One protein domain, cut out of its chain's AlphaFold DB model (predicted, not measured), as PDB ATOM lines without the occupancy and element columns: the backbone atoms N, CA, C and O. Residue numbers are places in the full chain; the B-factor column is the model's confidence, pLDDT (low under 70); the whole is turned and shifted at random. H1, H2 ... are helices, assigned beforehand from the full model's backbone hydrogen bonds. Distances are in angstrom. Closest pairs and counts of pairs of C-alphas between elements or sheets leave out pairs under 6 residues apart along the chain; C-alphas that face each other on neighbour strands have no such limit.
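AT A GLANCE: This is residues 4 to 68 of the 74 residues of an uncharacterized protein of Clostridiales bacterium 41_12_two_minus (UniProt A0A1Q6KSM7). The long helix H1 is the base of an open, U-shaped frame with an empty middle; a looped head of residues 4 to 25 makes one arm, and a long link, residues 45 to 56, makes the other, with H2 at its far end. The printed part has 65 residues with two named helices, H1 then H2, and no named strand; the class is all helix, though named elements hold 29 of the 65. It is extended, with a radius of gyration of the C-alphas of 17.6 A, and flat, spanning 42 by 35 by 17 A.

IN THESE COORDINATES: H1, residues 26 to 44, runs 26.5 A from C-alpha 26 at (-8.435, 53.757, 9.230) to C-alpha 44. H2, residues 57 to 66, ends at C-alpha 66 at (-30.574, 36.772, -7.693).

HOW THE PARTS SIT: H1 and H2 are apart. In both, every O i to N i+4 pair is within hydrogen-bond range.

THE WHOLE: The C-alphas farthest apart, of Arg 17 and Val 47, are 45.5 A apart. The printed part has no cut. The link from H1 to H2 is long, with 12 residues. Residue 4 alone has pLDDT under 70.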
ATOM      1  N   ALA A   4     -26.545  40.741   7.132       68.31
ATOM      2  CA  ALA A   4     -26.661  41.845   8.084       68.31
ATOM      3  C   ALA A   4     -26.555  41.399   9.560       68.31
ATOM      4  O   ALA A   4     -26.023  42.141  10.378       68.31
ATOM      5  N   ARG A   5     -27.003  40.180   9.905       72.38
ATOM      6  CA  ARG A   5     -26.985  39.660  11.289       72.38
ATOM      7  C   ARG A   5     -25.644  39.067  11.729       72.38
ATOM      8  O   ARG A   5     -25.469  38.852  12.920       72.38
ATOM      9  N   ILE A   6     -24.739  38.770  10.796       83.50
ATOM     10  CA  ILE A   6     -23.396  38.207  11.070       83.50
ATOM     11  C   ILE A   6     -22.309  39.190  10.595       83.50
ATOM     12  O   ILE A   6     -21.149  38.843  10.401       83.50
ATOM     13  N   SER A   7     -22.699  40.438  10.350       81.50
ATOM     14  CA  SER A   7     -21.793  41.490   9.917       81.50
ATOM     15  C   SER A   7     -20.850  41.875  11.063       81.50
ATOM     16  O   SER A   7     -21.212  41.772  12.237       81.50
ATOM     17  N   SER A   8     -19.622  42.289  10.739       83.12
ATOM     18  CA  SER A   8     -18.708  42.802  11.762       83.12
ATOM     19  C   SER A   8     -19.249  44.123  12.330       83.12
ATOM     20  O   SER A   8     -19.928  44.849  11.602       83.12
ATOM     21  N   PRO A   9     -18.928  44.489  13.584       83.19
ATOM     22  CA  PRO A   9     -19.467  45.700  14.212       83.19
ATOM     23  C   PRO A   9     -19.262  46.985  13.395       83.19
ATOM     24  O   PRO A   9     -20.085  47.891  13.456       83.19
ATOM     25  N   ASN A  10     -18.199  47.035  12.590       83.88
ATOM     26  CA  ASN A  10     -17.849  48.173  11.741       83.88
ATOM     27  C   ASN A  10     -18.768  48.316  10.512       83.88
ATOM     28  O   ASN A  10     -18.837  49.388   9.927       83.88
ATOM     29  N   VAL A  11     -19.461  47.244  10.107       83.00
ATOM     30  CA  VAL A  11     -20.382  47.228   8.952       83.00
ATOM     31  C   VAL A  11     -21.825  46.880   9.330       83.00
ATOM     32  O   VAL A  11     -22.719  46.963   8.496       83.00
ATOM     33  N   THR A  12     -22.093  46.515  10.586       87.50
ATOM     34  CA  THR A  12     -23.458  46.333  11.099       87.50
ATOM     35  C   THR A  12     -24.346  47.577  10.990       87.50
ATOM     36  O   THR A  12     -25.523  47.409  10.665       87.50
ATOM     37  N   PRO A  13     -23.862  48.812  11.236       89.69
ATOM     38  CA  PRO A  13     -24.731  49.982  11.269       89.69
ATOM     39  C   PRO A  13     -25.026  50.581   9.885       89.69
ATOM     40  O   PRO A  13     -25.582  51.677   9.829       89.69
ATOM     41  N   ILE A  14     -24.711  49.890   8.783       88.50
ATOM     42  CA  ILE A  14     -25.033  50.370   7.430       88.50
ATOM     43  C   ILE A  14     -26.518  50.737   7.309       88.50
ATOM     44  O   ILE A  14     -27.397  50.009   7.779       88.50
ATOM     45  N   HIS A  15     -26.804  51.870   6.667       88.56
ATOM     46  CA  HIS A  15     -28.168  52.384   6.475       88.56
ATOM     47  C   HIS A  15     -28.939  52.703   7.771       88.56
ATOM     48  O   HIS A  15     -30.173  52.678   7.784       88.56
ATOM     49  N   CYS A  16     -28.252  53.044   8.864       89.62
ATOM     50  CA  CYS A  16     -28.905  53.548  10.070       89.62
ATOM     51  C   CYS A  16     -28.237  54.822  10.601       89.62
ATOM     52  O   CYS A  16     -27.187  55.247  10.132       89.62
ATOM     53  N   ARG A  17     -28.836  55.438  11.628       94.00
ATOM     54  CA  ARG A  17     -28.316  56.671  12.254       94.00
ATOM     55  C   ARG A  17     -26.914  56.541  12.870       94.00
ATOM     56  O   ARG A  17     -26.351  57.549  13.280       94.00
ATOM     57  N   TYR A  18     -26.416  55.315  13.013       92.38
ATOM     58  CA  TYR A  18     -25.099  54.997  13.563       92.38
ATOM     59  C   TYR A  18     -24.057  54.714  12.468       92.38
ATOM     60  O   TYR A  18     -22.943  54.321  12.796       92.38
ATOM     61  N   ASP A  19     -24.402  54.904  11.189       91.69
ATOM     62  CA  ASP A  19     -23.463  54.861  10.061       91.69
ATOM     63  C   ASP A  19     -22.612  56.144  10.042       91.69
ATOM     64  O   ASP A  19     -22.838  57.079   9.271       91.69
ATOM     65  N   VAL A  20     -21.712  56.250  11.019       92.94
ATOM     66  CA  VAL A  20     -20.889  57.434  11.292       92.94
ATOM     67  C   VAL A  20     -19.404  57.094  11.185       92.94
ATOM     68  O   VAL A  20     -19.008  55.935  11.281       92.94
ATOM     69  N   LYS A  21     -18.543  58.101  11.003       90.88
ATOM     70  CA  LYS A  21     -17.099  57.894  10.765       90.88
ATOM     71  C   LYS A  21     -16.407  57.060  11.852       90.88
ATOM     72  O   LYS A  21     -15.413  56.404  11.573       90.88
ATOM     73  N   GLU A  22     -16.920  57.077  13.080       92.12
ATOM     74  CA  GLU A  22     -16.371  56.354  14.229       92.12
ATOM     75  C   GLU A  22     -16.426  54.830  14.055       92.12
ATOM     76  O   GLU A  22     -15.658  54.121  14.702       92.12
ATOM     77  N   VAL A  23     -17.298  54.318  13.180       90.62
ATOM     78  CA  VAL A  23     -17.378  52.879  12.881       90.62
ATOM     79  C   VAL A  23     -16.391  52.449  11.787       90.62
ATOM     80  O   VAL A  23     -16.238  51.256  11.523       90.62
ATOM     81  N   MET A  24     -15.682  53.400  11.166       89.50
ATOM     82  CA  MET A  24     -14.686  53.129  10.130       89.50
ATOM     83  C   MET A  24     -13.323  52.764  10.731       89.50
ATOM     84  O   MET A  24     -12.836  53.399  11.664       89.50
ATOM     85  N   SER A  25     -12.648  51.777  10.133       90.69
ATOM     86  CA  SER A  25     -11.251  51.458  10.450       90.69
ATOM     87  C   SER A  25     -10.310  52.182   9.491       90.69
ATOM     88  O   SER A  25     -10.308  51.901   8.292       90.69
ATOM     89  N   MET A  26      -9.466  53.071  10.022       93.06
ATOM     90  CA  MET A  26      -8.435  53.757   9.230       93.06
ATOM     91  C   MET A  26      -7.405  52.785   8.647       93.06
ATOM     92  O   MET A  26      -6.907  52.999   7.546       93.06
ATOM     93  N   GLU A  27      -7.118  51.691   9.355       94.56
ATOM     94  CA  GLU A  27      -6.227  50.641   8.861       94.56
ATOM     95  C   GLU A  27      -6.822  49.940   7.636       94.56
ATOM     96  O   GLU A  27      -6.132  49.750   6.635       94.56
ATOM     97  N   GLN A  28      -8.110  49.582   7.690       92.25
ATOM     98  CA  GLN A  28      -8.776  48.955   6.551       92.25
ATOM     99  C   GLN A  28      -8.870  49.925   5.372       92.25
ATOM    100  O   GLN A  28      -8.564  49.538   4.249       92.25
ATOM    101  N   LEU A  29      -9.191  51.194   5.638       93.06
ATOM    102  CA  LEU A  29      -9.228  52.234   4.614       93.06
ATOM    103  C   LEU A  29      -7.883  52.364   3.886       93.06
ATOM    104  O   LEU A  29      -7.858  52.431   2.660       93.06
ATOM    105  N   GLN A  30      -6.762  52.351   4.614       97.56
ATOM    106  CA  GLN A  30      -5.437  52.406   3.993       97.56
ATOM    107  C   GLN A  30      -5.159  51.171   3.124       97.56
ATOM    108  O   GLN A  30      -4.669  51.310   2.006       97.56
ATOM    109  N   ARG A  31      -5.514  49.969   3.595       97.38
ATOM    110  CA  ARG A  31      -5.364  48.731   2.807       97.38
ATOM    111  C   ARG A  31      -6.188  48.770   1.520       97.38
ATOM    112  O   ARG A  31      -5.698  48.345   0.474       97.38
ATOM    113  N   ASP A  32      -7.410  49.290   1.593       96.69
ATOM    114  CA  ASP A  32      -8.291  49.433   0.434       96.69
ATOM    115  C   ASP A  32      -7.707  50.435  -0.573       96.69
ATOM    116  O   ASP A  32      -7.676  50.153  -1.772       96.69
ATOM    117  N   ILE A  33      -7.163  51.563  -0.099       98.19
ATOM    118  CA  ILE A  33      -6.453  52.541  -0.940       98.19
ATOM    119  C   ILE A  33      -5.254  51.886  -1.633       98.19
ATOM    120  O   ILE A  33      -5.129  51.981  -2.855       98.19
ATOM    121  N   ASP A  34      -4.400  51.182  -0.889       98.44
ATOM    122  CA  ASP A  34      -3.210  50.528  -1.441       98.44
ATOM    123  C   ASP A  34      -3.579  49.493  -2.513       98.44
ATOM    124  O   ASP A  34      -2.912  49.381  -3.550       98.44
ATOM    125  N   PHE A  35      -4.656  48.737  -2.283       97.94
ATOM    126  CA  PHE A  35      -5.193  47.795  -3.256       97.94
ATOM    127  C   PHE A  35      -5.702  48.512  -4.510       97.94
ATOM    128  O   PHE A  35      -5.310  48.142  -5.617       97.94
ATOM    129  N   LEU A  36      -6.537  49.544  -4.355       97.94
ATOM    130  CA  LEU A  36      -7.109  50.291  -5.478       97.94
ATOM    131  C   LEU A  36      -6.027  50.959  -6.328       97.94
ATOM    132  O   LEU A  36      -6.111  50.926  -7.555       97.94
ATOM    133  N   VAL A  37      -4.979  51.504  -5.708       98.12
ATOM    134  CA  VAL A  37      -3.831  52.074  -6.426       98.12
ATOM    135  C   VAL A  37      -3.147  51.006  -7.278       98.12
ATOM    136  O   VAL A  37      -2.967  51.203  -8.477       98.12
ATOM    137  N   LYS A  38      -2.820  49.842  -6.704       96.69
ATOM    138  CA  LYS A  38      -2.173  48.748  -7.452       96.69
ATOM    139  C   LYS A  38      -3.065  48.203  -8.564       96.69
ATOM    140  O   LYS A  38      -2.598  47.986  -9.681       96.69
ATOM    141  N   PHE A  39      -4.344  47.996  -8.268       94.69
ATOM    142  CA  PHE A  39      -5.331  47.507  -9.223       94.69
ATOM    143  C   PHE A  39      -5.463  48.462 -10.414       94.69
ATOM    144  O   PHE A  39      -5.332  48.041 -11.562       94.69
ATOM    145  N   THR A  40      -5.654  49.755 -10.153       95.00
ATOM    146  CA  THR A  40      -5.811  50.764 -11.211       95.00
ATOM    147  C   THR A  40      -4.534  50.956 -12.018       95.00
ATOM    148  O   THR A  40      -4.613  51.042 -13.239       95.00
ATOM    149  N   GLN A  41      -3.357  50.934 -11.385       95.44
ATOM    150  CA  GLN A  41      -2.073  50.953 -12.090       95.44
ATOM    151  C   GLN A  41      -1.909  49.750 -13.020       95.44
ATOM    152  O   GLN A  41      -1.476  49.915 -14.158       95.44
ATOM    153  N   HIS A  42      -2.264  48.546 -12.567       92.88
ATOM    154  CA  HIS A  42      -2.195  47.352 -13.405       92.88
ATOM    155  C   HIS A  42      -3.149  47.455 -14.601       92.88
ATOM    156  O   HIS A  42      -2.743  47.219 -15.734       92.88
ATOM    157  N   PHE A  43      -4.398  47.866 -14.361       92.56
ATOM    158  CA  PHE A  43      -5.403  48.027 -15.412       92.56
ATOM    159  C   PHE A  43      -5.039  49.112 -16.428       92.56
ATOM    160  O   PHE A  43      -5.175  48.885 -17.625       92.56
ATOM    161  N   ALA A  44      -4.561  50.270 -15.969       92.81
ATOM    162  CA  ALA A  44      -4.207  51.392 -16.837       92.81
ATOM    163  C   ALA A  44      -3.037  51.068 -17.778       92.81
ATOM    164  O   ALA A  44      -2.980  51.594 -18.885       92.81
ATOM    165  N   ASN A  45      -2.125  50.194 -17.346       92.56
ATOM    166  CA  ASN A  45      -0.950  49.791 -18.119       92.56
ATOM    167  C   ASN A  45      -1.124  48.440 -18.835       92.56
ATOM    168  O   ASN A  45      -0.177  47.938 -19.443       92.56
ATOM    169  N   ALA A  46      -2.303  47.820 -18.761       92.56
ATOM    170  CA  ALA A  46      -2.549  46.545 -19.412       92.56
ATOM    171  C   ALA A  46      -2.674  46.734 -20.933       92.56
ATOM    172  O   ALA A  46      -3.534  47.467 -21.416       92.56
ATOM    173  N   VAL A  47      -1.841  46.026 -21.704       90.56
ATOM    174  CA  VAL A  47      -1.884  46.045 -23.182       90.56
ATOM    175  C   VAL A  47      -3.210  45.483 -23.712       90.56
ATOM    176  O   VAL A  47      -3.706  45.894 -24.759       90.56
ATOM    177  N   VAL A  48      -3.798  44.543 -22.972       89.00
ATOM    178  CA  VAL A  48      -5.098  43.926 -23.247       89.00
ATOM    179  C   VAL A  48      -5.898  43.942 -21.951       89.00
ATOM    180  O   VAL A  48      -5.335  43.697 -20.887       89.00
ATOM    181  N   CYS A  49      -7.205  44.209 -22.035       86.06
ATOM    182  CA  CYS A  49      -8.087  44.159 -20.870       86.06
ATOM    183  C   CYS A  49      -7.940  42.792 -20.169       86.06
ATOM    184  O   CYS A  49      -8.231  41.773 -20.801       86.06
ATOM    185  N   PRO A  50      -7.513  42.742 -18.892       83.50
ATOM    186  CA  PRO A  50      -7.197  41.488 -18.203       83.50
ATOM    187  C   PRO A  50      -8.449  40.705 -17.775       83.50
ATOM    188  O   PRO A  50      -8.357  39.732 -17.031       83.50
ATOM    189  N   VAL A  51      -9.632  41.131 -18.223       84.62
ATOM    190  CA  VAL A  51     -10.927  40.546 -17.880       84.62
ATOM    191  C   VAL A  51     -11.649  40.161 -19.163       84.62
ATOM    192  O   VAL A  51     -11.651  40.913 -20.141       84.62
ATOM    193  N   ALA A  52     -12.278  38.987 -19.156       87.62
ATOM    194  CA  ALA A  52     -13.101  38.546 -20.271       87.62
ATOM    195  C   ALA A  52     -14.252  39.536 -20.508       87.62
ATOM    196  O   ALA A  52     -14.872  40.030 -19.567       87.62
ATOM    197  N   ARG A  53     -14.543  39.819 -21.781       86.81
ATOM    198  CA  ARG A  53     -15.656  40.701 -22.168       86.81
ATOM    199  C   ARG A  53     -17.019  40.063 -21.922       86.81
ATOM    200  O   ARG A  53     -17.997  40.771 -21.708       86.81
ATOM    201  N   GLU A  54     -17.077  38.740 -21.990       92.88
ATOM    202  CA  GLU A  54     -18.309  37.977 -21.859       92.88
ATOM    203  C   GLU A  54     -18.434  37.403 -20.450       92.88
ATOM    204  O   GLU A  54     -17.483  36.856 -19.887       92.88
ATOM    205  N   ILE A  55     -19.633  37.526 -19.884       91.50
ATOM    206  CA  ILE A  55     -19.973  36.919 -18.600       91.50
ATOM    207  C   ILE A  55     -20.297  35.442 -18.857       91.50
ATOM    208  O   ILE A  55     -21.150  35.163 -19.701       91.50
ATOM    209  N   PRO A  56     -19.695  34.493 -18.119       95.06
ATOM    210  CA  PRO A  56     -20.054  33.082 -18.222       95.06
ATOM    211  C   PRO A  56     -21.560  32.851 -18.011       95.06
ATOM    212  O   PRO A  56     -22.141  33.366 -17.055       95.06
ATOM    213  N   GLU A  57     -22.192  32.026 -18.853       94.94
ATOM    214  CA  GLU A  57     -23.655  31.827 -18.849       94.94
ATOM    215  C   GLU A  57     -24.210  31.350 -17.497       94.94
ATOM    216  O   GLU A  57     -25.286  31.775 -17.077       94.94
ATOM    217  N   LYS A  58     -23.443  30.545 -16.751       94.19
ATOM    218  CA  LYS A  58     -23.807  30.151 -15.382       94.19
ATOM    219  C   LYS A  58     -23.977  31.368 -14.463       94.19
ATOM    220  O   LYS A  58     -25.006  31.494 -13.809       94.19
ATOM    221  N   ILE A  59     -22.996  32.275 -14.456       93.69
ATOM    222  CA  ILE A  59     -23.008  33.487 -13.620       93.69
ATOM    223  C   ILE A  59     -24.151  34.407 -14.048       93.69
ATOM    224  O   ILE A  59     -24.833  34.989 -13.212       93.69
ATOM    225  N   LYS A  60     -24.401  34.511 -15.354       93.38
ATOM    226  CA  LYS A  60     -25.518  35.286 -15.899       93.38
ATOM    227  C   LYS A  60     -26.874  34.747 -15.431       93.38
ATOM    228  O   LYS A  60     -27.711  35.543 -15.014       93.38
ATOM    229  N   LYS A  61     -27.078  33.421 -15.432       92.75
ATOM    230  CA  LYS A  61     -28.299  32.788 -14.899       92.75
ATOM    231  C   LYS A  61     -28.443  33.022 -13.392       92.75
ATOM    232  O   LYS A  61     -29.512  33.420 -12.944       92.75
ATOM    233  N   GLU A  62     -27.366  32.841 -12.630       92.50
ATOM    234  CA  GLU A  62     -27.352  33.093 -11.182       92.50
ATOM    235  C   GLU A  62     -27.672  34.561 -10.852       92.50
ATOM    236  O   GLU A  62     -28.451  34.829  -9.940       92.50
ATOM    237  N   LEU A  63     -27.136  35.513 -11.623       92.00
ATOM    238  CA  LEU A  63     -27.452  36.938 -11.495       92.00
ATOM    239  C   LEU A  63     -28.901  37.249 -11.874       92.00
ATOM    240  O   LEU A  63     -29.545  38.037 -11.184       92.00
ATOM    241  N   ASP A  64     -29.422  36.650 -12.947       93.19
ATOM    242  CA  ASP A  64     -30.819  36.821 -13.353       93.19
ATOM    243  C   ASP A  64     -31.786  36.314 -12.270       93.19
ATOM    244  O   ASP A  64     -32.800  36.965 -12.013       93.19
ATOM    245  N   GLU A  65     -31.471  35.195 -11.610       91.88
ATOM    246  CA  GLU A  65     -32.240  34.673 -10.473       91.88
ATOM    247  C   GLU A  65     -32.095  35.565  -9.230       91.88
ATOM    248  O   GLU A  65     -33.097  35.933  -8.617       91.88
ATOM    249  N   TYR A  66     -30.865  35.951  -8.874       89.12
ATOM    250  CA  TYR A  66     -30.574  36.772  -7.693       89.12
ATOM    251  C   TYR A  66     -31.216  38.162  -7.767       89.12
ATOM    252  O   TYR A  66     -31.756  38.658  -6.780       89.12
ATOM    253  N   LEU A  67     -31.182  38.785  -8.947       91.94
ATOM    254  CA  LEU A  67     -31.793  40.089  -9.208       91.94
ATOM    255  C   LEU A  67     -33.281  39.983  -9.575       91.94
ATOM    256  O   LEU A  67     -33.878  40.991  -9.951       91.94
ATOM    257  N   PHE A  68     -33.872  38.785  -9.500       88.81
ATOM    258  CA  PHE A  68     -35.273  38.514  -9.832       88.81
ATOM    259  C   PHE A  68     -35.689  38.962 -11.246       88.81
ATOM    260  O   PHE A  68     -36.853  39.278 -11.493       88.81
TER     261      PHE A  68